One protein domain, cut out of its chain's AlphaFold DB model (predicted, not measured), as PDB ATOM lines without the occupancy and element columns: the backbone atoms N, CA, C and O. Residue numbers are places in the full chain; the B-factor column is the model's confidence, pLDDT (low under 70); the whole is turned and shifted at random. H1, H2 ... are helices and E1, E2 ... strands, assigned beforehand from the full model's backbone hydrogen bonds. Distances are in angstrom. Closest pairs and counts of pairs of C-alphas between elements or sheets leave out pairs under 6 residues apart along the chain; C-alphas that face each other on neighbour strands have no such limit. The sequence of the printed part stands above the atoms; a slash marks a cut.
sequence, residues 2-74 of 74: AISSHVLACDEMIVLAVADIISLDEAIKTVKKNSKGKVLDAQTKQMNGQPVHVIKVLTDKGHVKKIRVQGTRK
ATOM      1  N   ALA A   2     231.503 237.718 266.462       47.75
ATOM      2  CA  ALA A   2     231.381 239.159 266.599       47.75
ATOM      3  C   ALA A   2     230.279 239.564 267.585       47.75
ATOM      4  O   ALA A   2     229.226 238.939 267.606       47.75
ATOM      5  N   ILE A   3     230.495 240.676 268.285       45.59
ATOM      6  CA  ILE A   3     229.458 241.689 268.502       45.59
ATOM      7  C   ILE A   3     230.143 243.051 268.498       45.59
ATOM      8  O   ILE A   3     230.737 243.505 269.471       45.59
ATOM      9  N   SER A   4     230.103 243.652 267.313       52.91
ATOM     10  CA  SER A   4     230.211 245.084 267.119       52.91
ATOM     11  C   SER A   4     229.018 245.729 267.815       52.91
ATOM     12  O   SER A   4     227.880 245.531 267.398       52.91
ATOM     13  N   SER A   5     229.282 246.498 268.862       47.34
ATOM     14  CA  SER A   5     228.308 247.429 269.414       47.34
ATOM     15  C   SER A   5     228.860 248.814 269.139       47.34
ATOM     16  O   SER A   5     229.722 249.314 269.857       47.34
ATOM     17  N   HIS A   6     228.411 249.388 268.026       44.47
ATOM     18  CA  HIS A   6     228.575 250.802 267.741       44.47
ATOM     19  C   HIS A   6     227.908 251.560 268.885       44.47
ATOM     20  O   HIS A   6     226.685 251.681 268.920       44.47
ATOM     21  N   VAL A   7     228.694 252.038 269.847       47.06
ATOM     22  CA  VAL A   7     228.195 253.036 270.784       47.06
ATOM     23  C   VAL A   7     228.136 254.322 269.972       47.06
ATOM     24  O   VAL A   7     229.110 255.067 269.884       47.06
ATOM     25  N   LEU A   8     227.002 254.536 269.299       53.38
ATOM     26  CA  LEU A   8     226.535 255.879 268.993       53.38
ATOM     27  C   LEU A   8     226.373 256.573 270.347       53.38
ATOM     28  O   LEU A   8     225.291 256.592 270.927       53.38
ATOM     29  N   ALA A   9     227.472 257.090 270.889       47.97
ATOM     30  CA  ALA A   9     227.387 258.168 271.842       47.97
ATOM     31  C   ALA A   9     226.907 259.351 271.008       47.97
ATOM     32  O   ALA A   9     227.685 260.000 270.310       47.97
ATOM     33  N   CYS A  10     225.586 259.524 270.979       42.53
ATOM     34  CA  CYS A  10     224.984 260.772 270.575       42.53
ATOM     35  C   CYS A  10     225.750 261.868 271.316       42.53
ATOM     36  O   CYS A  10     225.789 261.878 272.548       42.53
ATOM     37  N   ASP A  11     226.403 262.740 270.552       46.81
ATOM     38  CA  ASP A  11     226.851 264.046 271.011       46.81
ATOM     39  C   ASP A  11     225.577 264.832 271.347       46.81
ATOM     40  O   ASP A  11     225.055 265.632 270.572       46.81
ATOM     41  N   GLU A  12     224.964 264.474 272.473       52.94
ATOM     42  CA  GLU A  12     223.886 265.233 273.065       52.94
ATOM     43  C   GLU A  12     224.551 266.396 273.783       52.94
ATOM     44  O   GLU A  12     224.665 266.436 275.008       52.94
ATOM     45  N   MET A  13     225.000 267.376 272.997       42.72
ATOM     46  CA  MET A  13     225.184 268.719 273.513       42.72
ATOM     47  C   MET A  13     223.801 269.248 273.901       42.72
ATOM     48  O   MET A  13     223.112 269.930 273.138       42.72
ATOM     49  N   ILE A  14     223.374 268.905 275.114       43.66
ATOM     50  CA  ILE A  14     222.241 269.536 275.768       43.66
ATOM     51  C   ILE A  14     222.689 270.960 276.092       43.66
ATOM     52  O   ILE A  14     223.319 271.226 277.114       43.66
ATOM     53  N   VAL A  15     222.362 271.902 275.208       42.28
ATOM     54  CA  VAL A  15     222.424 273.327 275.541       42.28
ATOM     55  C   VAL A  15     221.245 273.620 276.464       42.28
ATOM     56  O   VAL A  15     220.174 274.045 276.029       42.28
ATOM     57  N   LEU A  16     221.437 273.368 277.758       39.31
ATOM     58  CA  LEU A  16     220.658 274.016 278.806       39.31
ATOM     59  C   LEU A  16     221.008 275.499 278.722       39.31
ATOM     60  O   LEU A  16     222.040 275.934 279.227       39.31
ATOM     61  N   ALA A  17     220.191 276.260 277.995       44.91
ATOM     62  CA  ALA A  17     220.311 277.705 277.975       44.91
ATOM     63  C   ALA A  17     220.211 278.189 279.425       44.91
ATOM     64  O   ALA A  17     219.154 278.085 280.050       44.91
ATOM     65  N   VAL A  18     221.334 278.680 279.955       43.84
ATOM     66  CA  VAL A  18     221.355 279.536 281.137       43.84
ATOM     67  C   VAL A  18     220.298 280.604 280.893       43.84
ATOM     68  O   VAL A  18     220.227 281.171 279.800       43.84
ATOM     69  N   ALA A  19     219.418 280.794 281.871       46.53
ATOM     70  CA  ALA A  19     218.372 281.801 281.849       46.53
ATOM     71  C   ALA A  19     219.003 283.200 281.943       46.53
ATOM     72  O   ALA A  19     218.836 283.912 282.929       46.53
ATOM     73  N   ASP A  20     219.767 283.579 280.922       51.59
ATOM     74  CA  ASP A  20     220.210 284.937 280.703       51.59
ATOM     75  C   ASP A  20     218.989 285.720 280.241       51.59
ATOM     76  O   ASP A  20     218.461 285.578 279.136       51.59
ATOM     77  N   ILE A  21     218.493 286.501 281.183       68.62
ATOM     78  CA  ILE A  21     217.515 287.552 280.996       68.62
ATOM     79  C   ILE A  21     218.061 288.501 279.922       68.62
ATOM     80  O   ILE A  21     218.973 289.274 280.198       68.62
ATOM     81  N   ILE A  22     217.521 288.448 278.701       81.00
ATOM     82  CA  ILE A  22     217.985 289.311 277.608       81.00
ATOM     83  C   ILE A  22     216.886 290.232 277.091       81.00
ATOM     84  O   ILE A  22     215.716 289.862 277.020       81.00
ATOM     85  N   SER A  23     217.283 291.445 276.716       89.06
ATOM     86  CA  SER A  23     216.432 292.420 276.035       89.06
ATOM     87  C   SER A  23     216.091 291.984 274.604       89.06
ATOM     88  O   SER A  23     216.735 291.106 274.024       89.06
ATOM     89  N   LEU A  24     215.108 292.646 273.981       89.00
ATOM     90  CA  LEU A  24     214.749 292.385 272.583       89.00
ATOM     91  C   LEU A  24     215.953 292.575 271.641       89.00
ATOM     92  O   LEU A  24     216.164 291.759 270.745       89.00
ATOM     93  N   ASP A  25     216.770 293.607 271.866       91.38
ATOM     94  CA  ASP A  25     217.952 293.891 271.045       91.38
ATOM     95  C   ASP A  25     219.050 292.839 271.209       91.38
ATOM     96  O   ASP A  25     219.664 292.412 270.228       91.38
ATOM     97  N   GLU A  26     219.290 292.380 272.435       90.56
ATOM     98  CA  GLU A  26     220.217 291.278 272.700       90.56
ATOM     99  C   GLU A  26     219.717 289.980 272.076       90.56
ATOM    100  O   GLU A  26     220.491 289.285 271.418       90.56
ATOM    101  N   ALA A  27     218.415 289.697 272.163       90.12
ATOM    102  CA  ALA A  27     217.808 288.549 271.505       90.12
ATOM    103  C   ALA A  27     218.001 288.608 269.981       90.12
ATOM    104  O   ALA A  27     218.377 287.607 269.366       90.12
ATOM    105  N   ILE A  28     217.838 289.782 269.362       92.56
ATOM    106  CA  ILE A  28     218.120 289.983 267.933       92.56
ATOM    107  C   ILE A  28     219.602 289.738 267.627       92.56
ATOM    108  O   ILE A  28     219.909 289.045 266.656       92.56
ATOM    109  N   LYS A  29     220.531 290.279 268.428       92.69
ATOM    110  CA  LYS A  29     221.979 290.074 268.234       92.69
ATOM    111  C   LYS A  29     222.348 288.595 268.342       92.69
ATOM    112  O   LYS A  29     223.077 288.091 267.489       92.69
ATOM    113  N   THR A  30     221.809 287.891 269.331       89.69
ATOM    114  CA  THR A  30     222.019 286.453 269.531       89.69
ATOM    115  C   THR A  30     221.463 285.643 268.366       89.69
ATOM    116  O   THR A  30     222.148 284.760 267.850       89.69
ATOM    117  N   VAL A  31     220.265 285.970 267.872       90.19
ATOM    118  CA  VAL A  31     219.698 285.312 266.687       90.19
ATOM    119  C   VAL A  31     220.537 285.581 265.440       90.19
ATOM    120  O   VAL A  31     220.792 284.649 264.685       90.19
ATOM    121  N   LYS A  32     221.012 286.814 265.231       89.88
ATOM    122  CA  LYS A  32     221.883 287.153 264.091       89.88
ATOM    123  C   LYS A  32     223.221 286.414 264.133       89.88
ATOM    124  O   LYS A  32     223.711 286.020 263.085       89.88
ATOM    125  N   LYS A  33     223.804 286.211 265.319       89.31
ATOM    126  CA  LYS A  33     225.055 285.448 265.479       89.31
ATOM    127  C   LYS A  33     224.873 283.958 265.177       89.31
ATOM    128  O   LYS A  33     225.751 283.352 264.578       89.31
ATOM    129  N   ASN A  34     223.743 283.381 265.584       83.88
ATOM    130  CA  ASN A  34     223.506 281.935 265.518       83.88
ATOM    131  C   ASN A  34     222.725 281.475 264.275       83.88
ATOM    132  O   ASN A  34     222.587 280.276 264.040       83.88
ATOM    133  N   SER A  35     222.178 282.398 263.483       83.62
ATOM    134  CA  SER A  35     221.369 282.089 262.304       83.62
ATOM    135  C   SER A  35     221.997 282.653 261.036       83.62
ATOM    136  O   SER A  35     222.369 283.819 260.986       83.62
ATOM    137  N   LYS A  36     222.016 281.851 259.966       83.75
ATOM    138  CA  LYS A  36     222.404 282.294 258.614       83.75
ATOM    139  C   LYS A  36     221.306 283.096 257.894       83.75
ATOM    140  O   LYS A  36     221.495 283.517 256.759       83.75
ATOM    141  N   GLY A  37     220.138 283.262 258.522       89.06
ATOM    142  CA  GLY A  37     218.969 283.924 257.941       89.06
ATOM    143  C   GLY A  37     218.862 285.420 258.252       89.06
ATOM    144  O   GLY A  37     219.488 285.939 259.176       89.06
ATOM    145  N   LYS A  38     217.998 286.120 257.510       93.88
ATOM    146  CA  LYS A  38     217.729 287.554 257.705       93.88
ATOM    147  C   LYS A  38     216.615 287.756 258.727       93.88
ATOM    148  O   LYS A  38     215.522 287.220 258.568       93.88
ATOM    149  N   VAL A  39     216.855 288.574 259.751       94.69
ATOM    150  CA  VAL A  39     215.788 289.008 260.668       94.69
ATOM    151  C   VAL A  39     214.825 289.921 259.908       94.69
ATOM    152  O   VAL A  39     215.251 290.918 259.327       94.69
ATOM    153  N   LEU A  40     213.545 289.559 259.900       96.00
ATOM    154  CA  LEU A  40     212.476 290.328 259.260       96.00
ATOM    155  C   LEU A  40     211.718 291.202 260.255       96.00
ATOM    156  O   LEU A  40     211.300 292.299 259.914       96.00
ATOM    157  N   ASP A  41     211.501 290.680 261.458       95.88
ATOM    158  CA  ASP A  41     210.654 291.299 262.471       95.88
ATOM    159  C   ASP A  41     211.040 290.756 263.849       95.88
ATOM    160  O   ASP A  41     211.482 289.608 263.972       95.88
ATOM    161  N   ALA A  42     210.876 291.572 264.881       94.12
ATOM    162  CA  ALA A  42     211.180 291.215 266.255       94.12
ATOM    163  C   ALA A  42     210.272 292.003 267.197       94.12
ATOM    164  O   ALA A  42     210.194 293.226 267.122       94.12
ATOM    165  N   GLN A  43     209.591 291.302 268.100       94.50
ATOM    166  CA  GLN A  43     208.670 291.933 269.037       94.50
ATOM    167  C   GLN A  43     208.622 291.196 270.370       94.50
ATOM    168  O   GLN A  43     208.704 289.970 270.418       94.50
ATOM    169  N   THR A  44     208.400 291.933 271.451       93.06
ATOM    170  CA  THR A  44     208.062 291.352 272.753       93.06
ATOM    171  C   THR A  44     206.563 291.084 272.811       93.06
ATOM    172  O   THR A  44     205.757 291.949 272.471       93.06
ATOM    173  N   LYS A  45     206.174 289.884 273.238       91.69
ATOM    174  CA  LYS A  45     204.784 289.505 273.501       91.69
ATOM    175  C   LYS A  45     204.646 288.999 274.923       91.69
ATOM    176  O   LYS A  45     205.497 288.252 275.378       91.69
ATOM    177  N   GLN A  46     203.539 289.319 275.579       89.62
ATOM    178  CA  GLN A  46     203.185 288.661 276.832       89.62
ATOM    179  C   GLN A  46     202.581 287.289 276.516       89.62
ATOM    180  O   GLN A  46     201.567 287.197 275.826       89.62
ATOM    181  N   MET A  47     203.202 286.221 277.005       86.19
ATOM    182  CA  MET A  47     202.706 284.849 276.913       86.19
ATOM    183  C   MET A  47     202.726 284.250 278.316       86.19
ATOM    184  O   MET A  47     203.766 284.242 278.964       86.19
ATOM    185  N   ASN A  48     201.577 283.786 278.813       86.12
ATOM    186  CA  ASN A  48     201.435 283.253 280.178       86.12
ATOM    187  C   ASN A  48     201.940 284.224 281.261       86.12
ATOM    188  O   ASN A  48     202.564 283.830 282.241       86.12
ATOM    189  N   GLY A  49     201.730 285.526 281.049       85.88
ATOM    190  CA  GLY A  49     202.224 286.565 281.949       85.88
ATOM    191  C   GLY A  49     203.734 286.820 281.864       85.88
ATOM    192  O   GLY A  49     204.214 287.718 282.547       85.88
ATOM    193  N   GLN A  50     204.487 286.132 281.016       87.00
ATOM    194  CA  GLN A  50     205.915 286.374 280.831       87.00
ATOM    195  C   GLN A  50     206.177 287.079 279.493       87.00
ATOM    196  O   GLN A  50     205.539 286.739 278.492       87.00
ATOM    197  N   PRO A  51     207.088 288.061 279.439       87.81
ATOM    198  CA  PRO A  51     207.529 288.623 278.176       87.81
ATOM    199  C   PRO A  51     208.341 287.589 277.406       87.81
ATOM    200  O   PRO A  51     209.267 286.972 277.917       87.81
ATOM    201  N   VAL A  52     207.985 287.410 276.143       91.50
ATOM    202  CA  VAL A  52     208.642 286.519 275.196       91.50
ATOM    203  C   VAL A  52     208.978 287.330 273.958       91.50
ATOM    204  O   VAL A  52     208.097 287.859 273.277       91.50
ATOM    205  N   HIS A  53     210.259 287.413 273.643       91.81
ATOM    206  CA  HIS A  53     210.751 287.999 272.411       91.81
ATOM    207  C   HIS A  53     210.532 287.006 271.268       91.81
ATOM    208  O   HIS A  53     211.099 285.915 271.235       91.81
ATOM    209  N   VAL A  54     209.668 287.373 270.327       93.81
ATOM    210  CA  VAL A  54     209.377 286.607 269.118       93.81
ATOM    211  C   VAL A  54     210.106 287.258 267.955       93.81
ATOM    212  O   VAL A  54     209.797 288.386 267.581       93.81
ATOM    213  N   ILE A  55     211.045 286.526 267.362       94.88
ATOM    214  CA  ILE A  55     211.883 286.989 266.258       94.88
ATOM    215  C   ILE A  55     211.550 286.166 265.015       94.88
ATOM    216  O   ILE A  55     211.603 284.935 265.036       94.88
ATOM    217  N   LYS A  56     211.189 286.840 263.923       95.62
ATOM    218  CA  LYS A  56     210.955 286.226 262.614       95.62
ATOM    219  C   LYS A  56     212.231 286.302 261.792       95.62
ATOM    220  O   LYS A  56     212.772 287.383 261.565       95.62
ATOM    221  N   VAL A  57     212.675 285.152 261.307       96.00
ATOM    222  CA  VAL A  57     213.877 285.015 260.487       96.00
ATOM    223  C   VAL A  57     213.499 284.392 259.153       96.00
ATOM    224  O   VAL A  57     212.937 283.300 259.128       96.00
ATOM    225  N   LEU A  58     213.821 285.071 258.055       94.38
ATOM    226  CA  LEU A  58     213.807 284.488 256.719       94.38
ATOM    227  C   LEU A  58     214.995 283.540 256.591       94.38
ATOM    228  O   LEU A  58     216.146 283.965 256.721       94.38
ATOM    229  N   THR A  59     214.717 282.265 256.364       92.88
ATOM    230  CA  THR A  59     215.744 281.268 256.080       92.88
ATOM    231  C   THR A  59     216.222 281.393 254.636       92.88
ATOM    232  O   THR A  59     215.533 281.935 253.774       92.88
ATOM    233  N   ASP A  60     217.399 280.846 254.366       89.50
ATOM    234  CA  ASP A  60     217.953 280.650 253.021       89.50
ATOM    235  C   ASP A  60     217.018 279.863 252.085       89.50
ATOM    236  O   ASP A  60     216.973 280.117 250.888       89.50
ATOM    237  N   LYS A  61     216.204 278.961 252.645       90.81
ATOM    238  CA  LYS A  61     215.153 278.212 251.937       90.81
ATOM    239  C   LYS A  61     213.895 279.038 251.615       90.81
ATOM    240  O   LYS A  61     212.931 278.483 251.104       90.81
ATOM    241  N   GLY A  62     213.860 280.326 251.958       92.56
ATOM    242  CA  GLY A  62     212.728 281.213 251.667       92.56
ATOM    243  C   GLY A  62     211.537 281.090 252.623       92.56
ATOM    244  O   GLY A  62     210.496 281.700 252.387       92.56
ATOM    245  N   HIS A  63     211.665 280.347 253.726       94.94
ATOM    246  CA  HIS A  63     210.608 280.222 254.732       94.94
ATOM    247  C   HIS A  63     210.872 281.116 255.946       94.94
ATOM    248  O   HIS A  63     212.008 281.467 256.253       94.94
ATOM    249  N   VAL A  64     209.816 281.459 256.686       95.19
ATOM    250  CA  VAL A  64     209.939 282.257 257.912       95.19
ATOM    251  C   VAL A  64     209.952 281.349 259.139       95.19
ATOM    252  O   VAL A  64     208.942 280.737 259.486       95.19
ATOM    253  N   LYS A  65     211.081 281.315 259.848       92.69
ATOM    254  CA  LYS A  65     211.212 280.663 261.154       92.69
ATOM    255  C   LYS A  65     210.901 281.663 262.266       92.69
ATOM    256  O   LYS A  65     211.430 282.773 262.277       92.69
ATOM    257  N   LYS A  66     210.056 281.268 263.221       93.94
ATOM    258  CA  LYS A  66     209.792 282.039 264.446       93.94
ATOM    259  C   LYS A  66     210.661 281.493 265.572       93.94
ATOM    260  O   LYS A  66     210.505 280.339 265.956       93.94
ATOM    261  N   ILE A  67     211.554 282.322 266.092       91.00
ATOM    262  CA  ILE A  67     212.384 282.019 267.256       91.00
ATOM    263  C   ILE A  67     211.763 282.726 268.458       91.00
ATOM    264  O   ILE A  67     211.406 283.900 268.368       91.00
ATOM    265  N   ARG A  68     211.584 281.995 269.558       90.38
ATOM    266  CA  ARG A  68     211.061 282.528 270.817       90.38
ATOM    267  C   ARG A  68     212.185 282.538 271.834       90.38
ATOM    268  O   ARG A  68     212.829 281.511 272.023       90.38
ATOM    269  N   VAL A  69     212.386 283.678 272.474       87.31
ATOM    270  CA  VAL A  69     213.348 283.847 273.559       87.31
ATOM    271  C   VAL A  69     212.610 284.430 274.753       87.31
ATOM    272  O   VAL A  69     211.795 285.336 274.583       87.31
ATOM    273  N   GLN A  70     212.834 283.885 275.943       85.69
ATOM    274  CA  GLN A  70     212.238 284.437 277.157       85.69
ATOM    275  C   GLN A  70     212.891 285.791 277.463       85.69
ATOM    276  O   GLN A  70     214.109 285.919 277.397       85.69
ATOM    277  N   GLY A  71     212.069 286.802 277.732       77.44
ATOM    278  CA  GLY A  71     212.503 288.109 278.217       77.44
ATOM    279  C   GLY A  71     212.164 288.273 279.697       77.44
ATOM    280  O   GLY A  71     211.419 287.475 280.266       77.44
ATOM    281  N   THR A  72     212.650 289.348 280.319       69.81
ATOM    282  CA  THR A  72     212.216 289.741 281.671       69.81
ATOM    283  C   THR A  72     211.153 290.834 281.644       69.81
ATOM    284  O   THR A  72     211.101 291.651 280.718       69.81
ATOM    285  N   ARG A  73     210.299 290.864 282.676       60.81
ATOM    286  CA  ARG A  73     209.526 292.065 283.002       60.81
ATOM    287  C   ARG A  73     210.509 293.053 283.636       60.81
ATOM    288  O   ARG A  73     211.181 292.691 284.597       60.81
ATOM    289  N   LYS A  74     210.635 294.246 283.053       55.31
ATOM    290  CA  LYS A  74     211.326 295.363 283.705       55.31
ATOM    291  C   LYS A  74     210.587 295.775 284.973       55.31
ATOM    292  O   LYS A  74     209.337 295.687 284.952       55.31
TER     293      LYS A  74
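This is residues 2 to 74 of the 74 residues of an uncharacterized protein of Cycloclasticus pugetii (UniProt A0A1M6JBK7). What shape does this make? A long tail, residues 2 to 18, sticks out from a small body in which H1 packs on one face of a twisted sheet of three strands, two layers with no named element over the other face. The order across the sheet is E1, E2, E3, an antiparallel meander in which each strand is the neighbour of the one before. What are its make-up and size? The printed part has 73 residues, with one named helix and then three named strands, and its class is mixed, helices and strands. It is only just extended, close to loose, with a radius of gyration of the C-alphas of 17.1 A and spans of 61 by 30 by 21 A.

Where does the helix lie? After residues 2 to 23, which hold no named element, H1 takes residues 24 to 34, 15.4 A long, from C-alpha 24 at (214.749, 292.385, 272.583). Where are the strands? E1, residues 38 to 47, is 24.5 A long and bends by 54 degrees at residue 44. E2, residues 50 to 58, is 25.4 A long, and E3, residues 64 to 70, is 19.5 A long and ends with C-alpha 70 at (212.238, 284.437, 277.157).

How do the strands pair? The hairpin E1 and E2 has N 45 and O 52 at 2.8 A, and the hairpin E2 and E3 has N 55 and O 67 at 2.8 A, both within hydrogen-bond range. How does H1 stand? It is on the strongly twisted sheet at a height of 8.2 A, over E2 and slantwise to the strands, at 42 degrees to E2 on the local plane; 2 of its C-alphas fall on E3, which it is only just not over. The closest C-alphas of H1 and E2 are those of Leu 24 and His 53, 5.9 A apart, and every O i to N i+4 pair in H1 is within hydrogen-bond range.

How large is it? The C-alphas farthest apart, those of Ala 2 and Lys 74, are 62.1 A apart; without residues 2 to 18, which stand free, the body spans 35 by 20 by 15 A. Are there cuts or long links? The printed part has no cut, and the links H1 to E1, E1 to E2 and E2 to E3 are tight. Where is confidence low? The pLDDT is under 70 in residues 2 to 21 and 72 to 74.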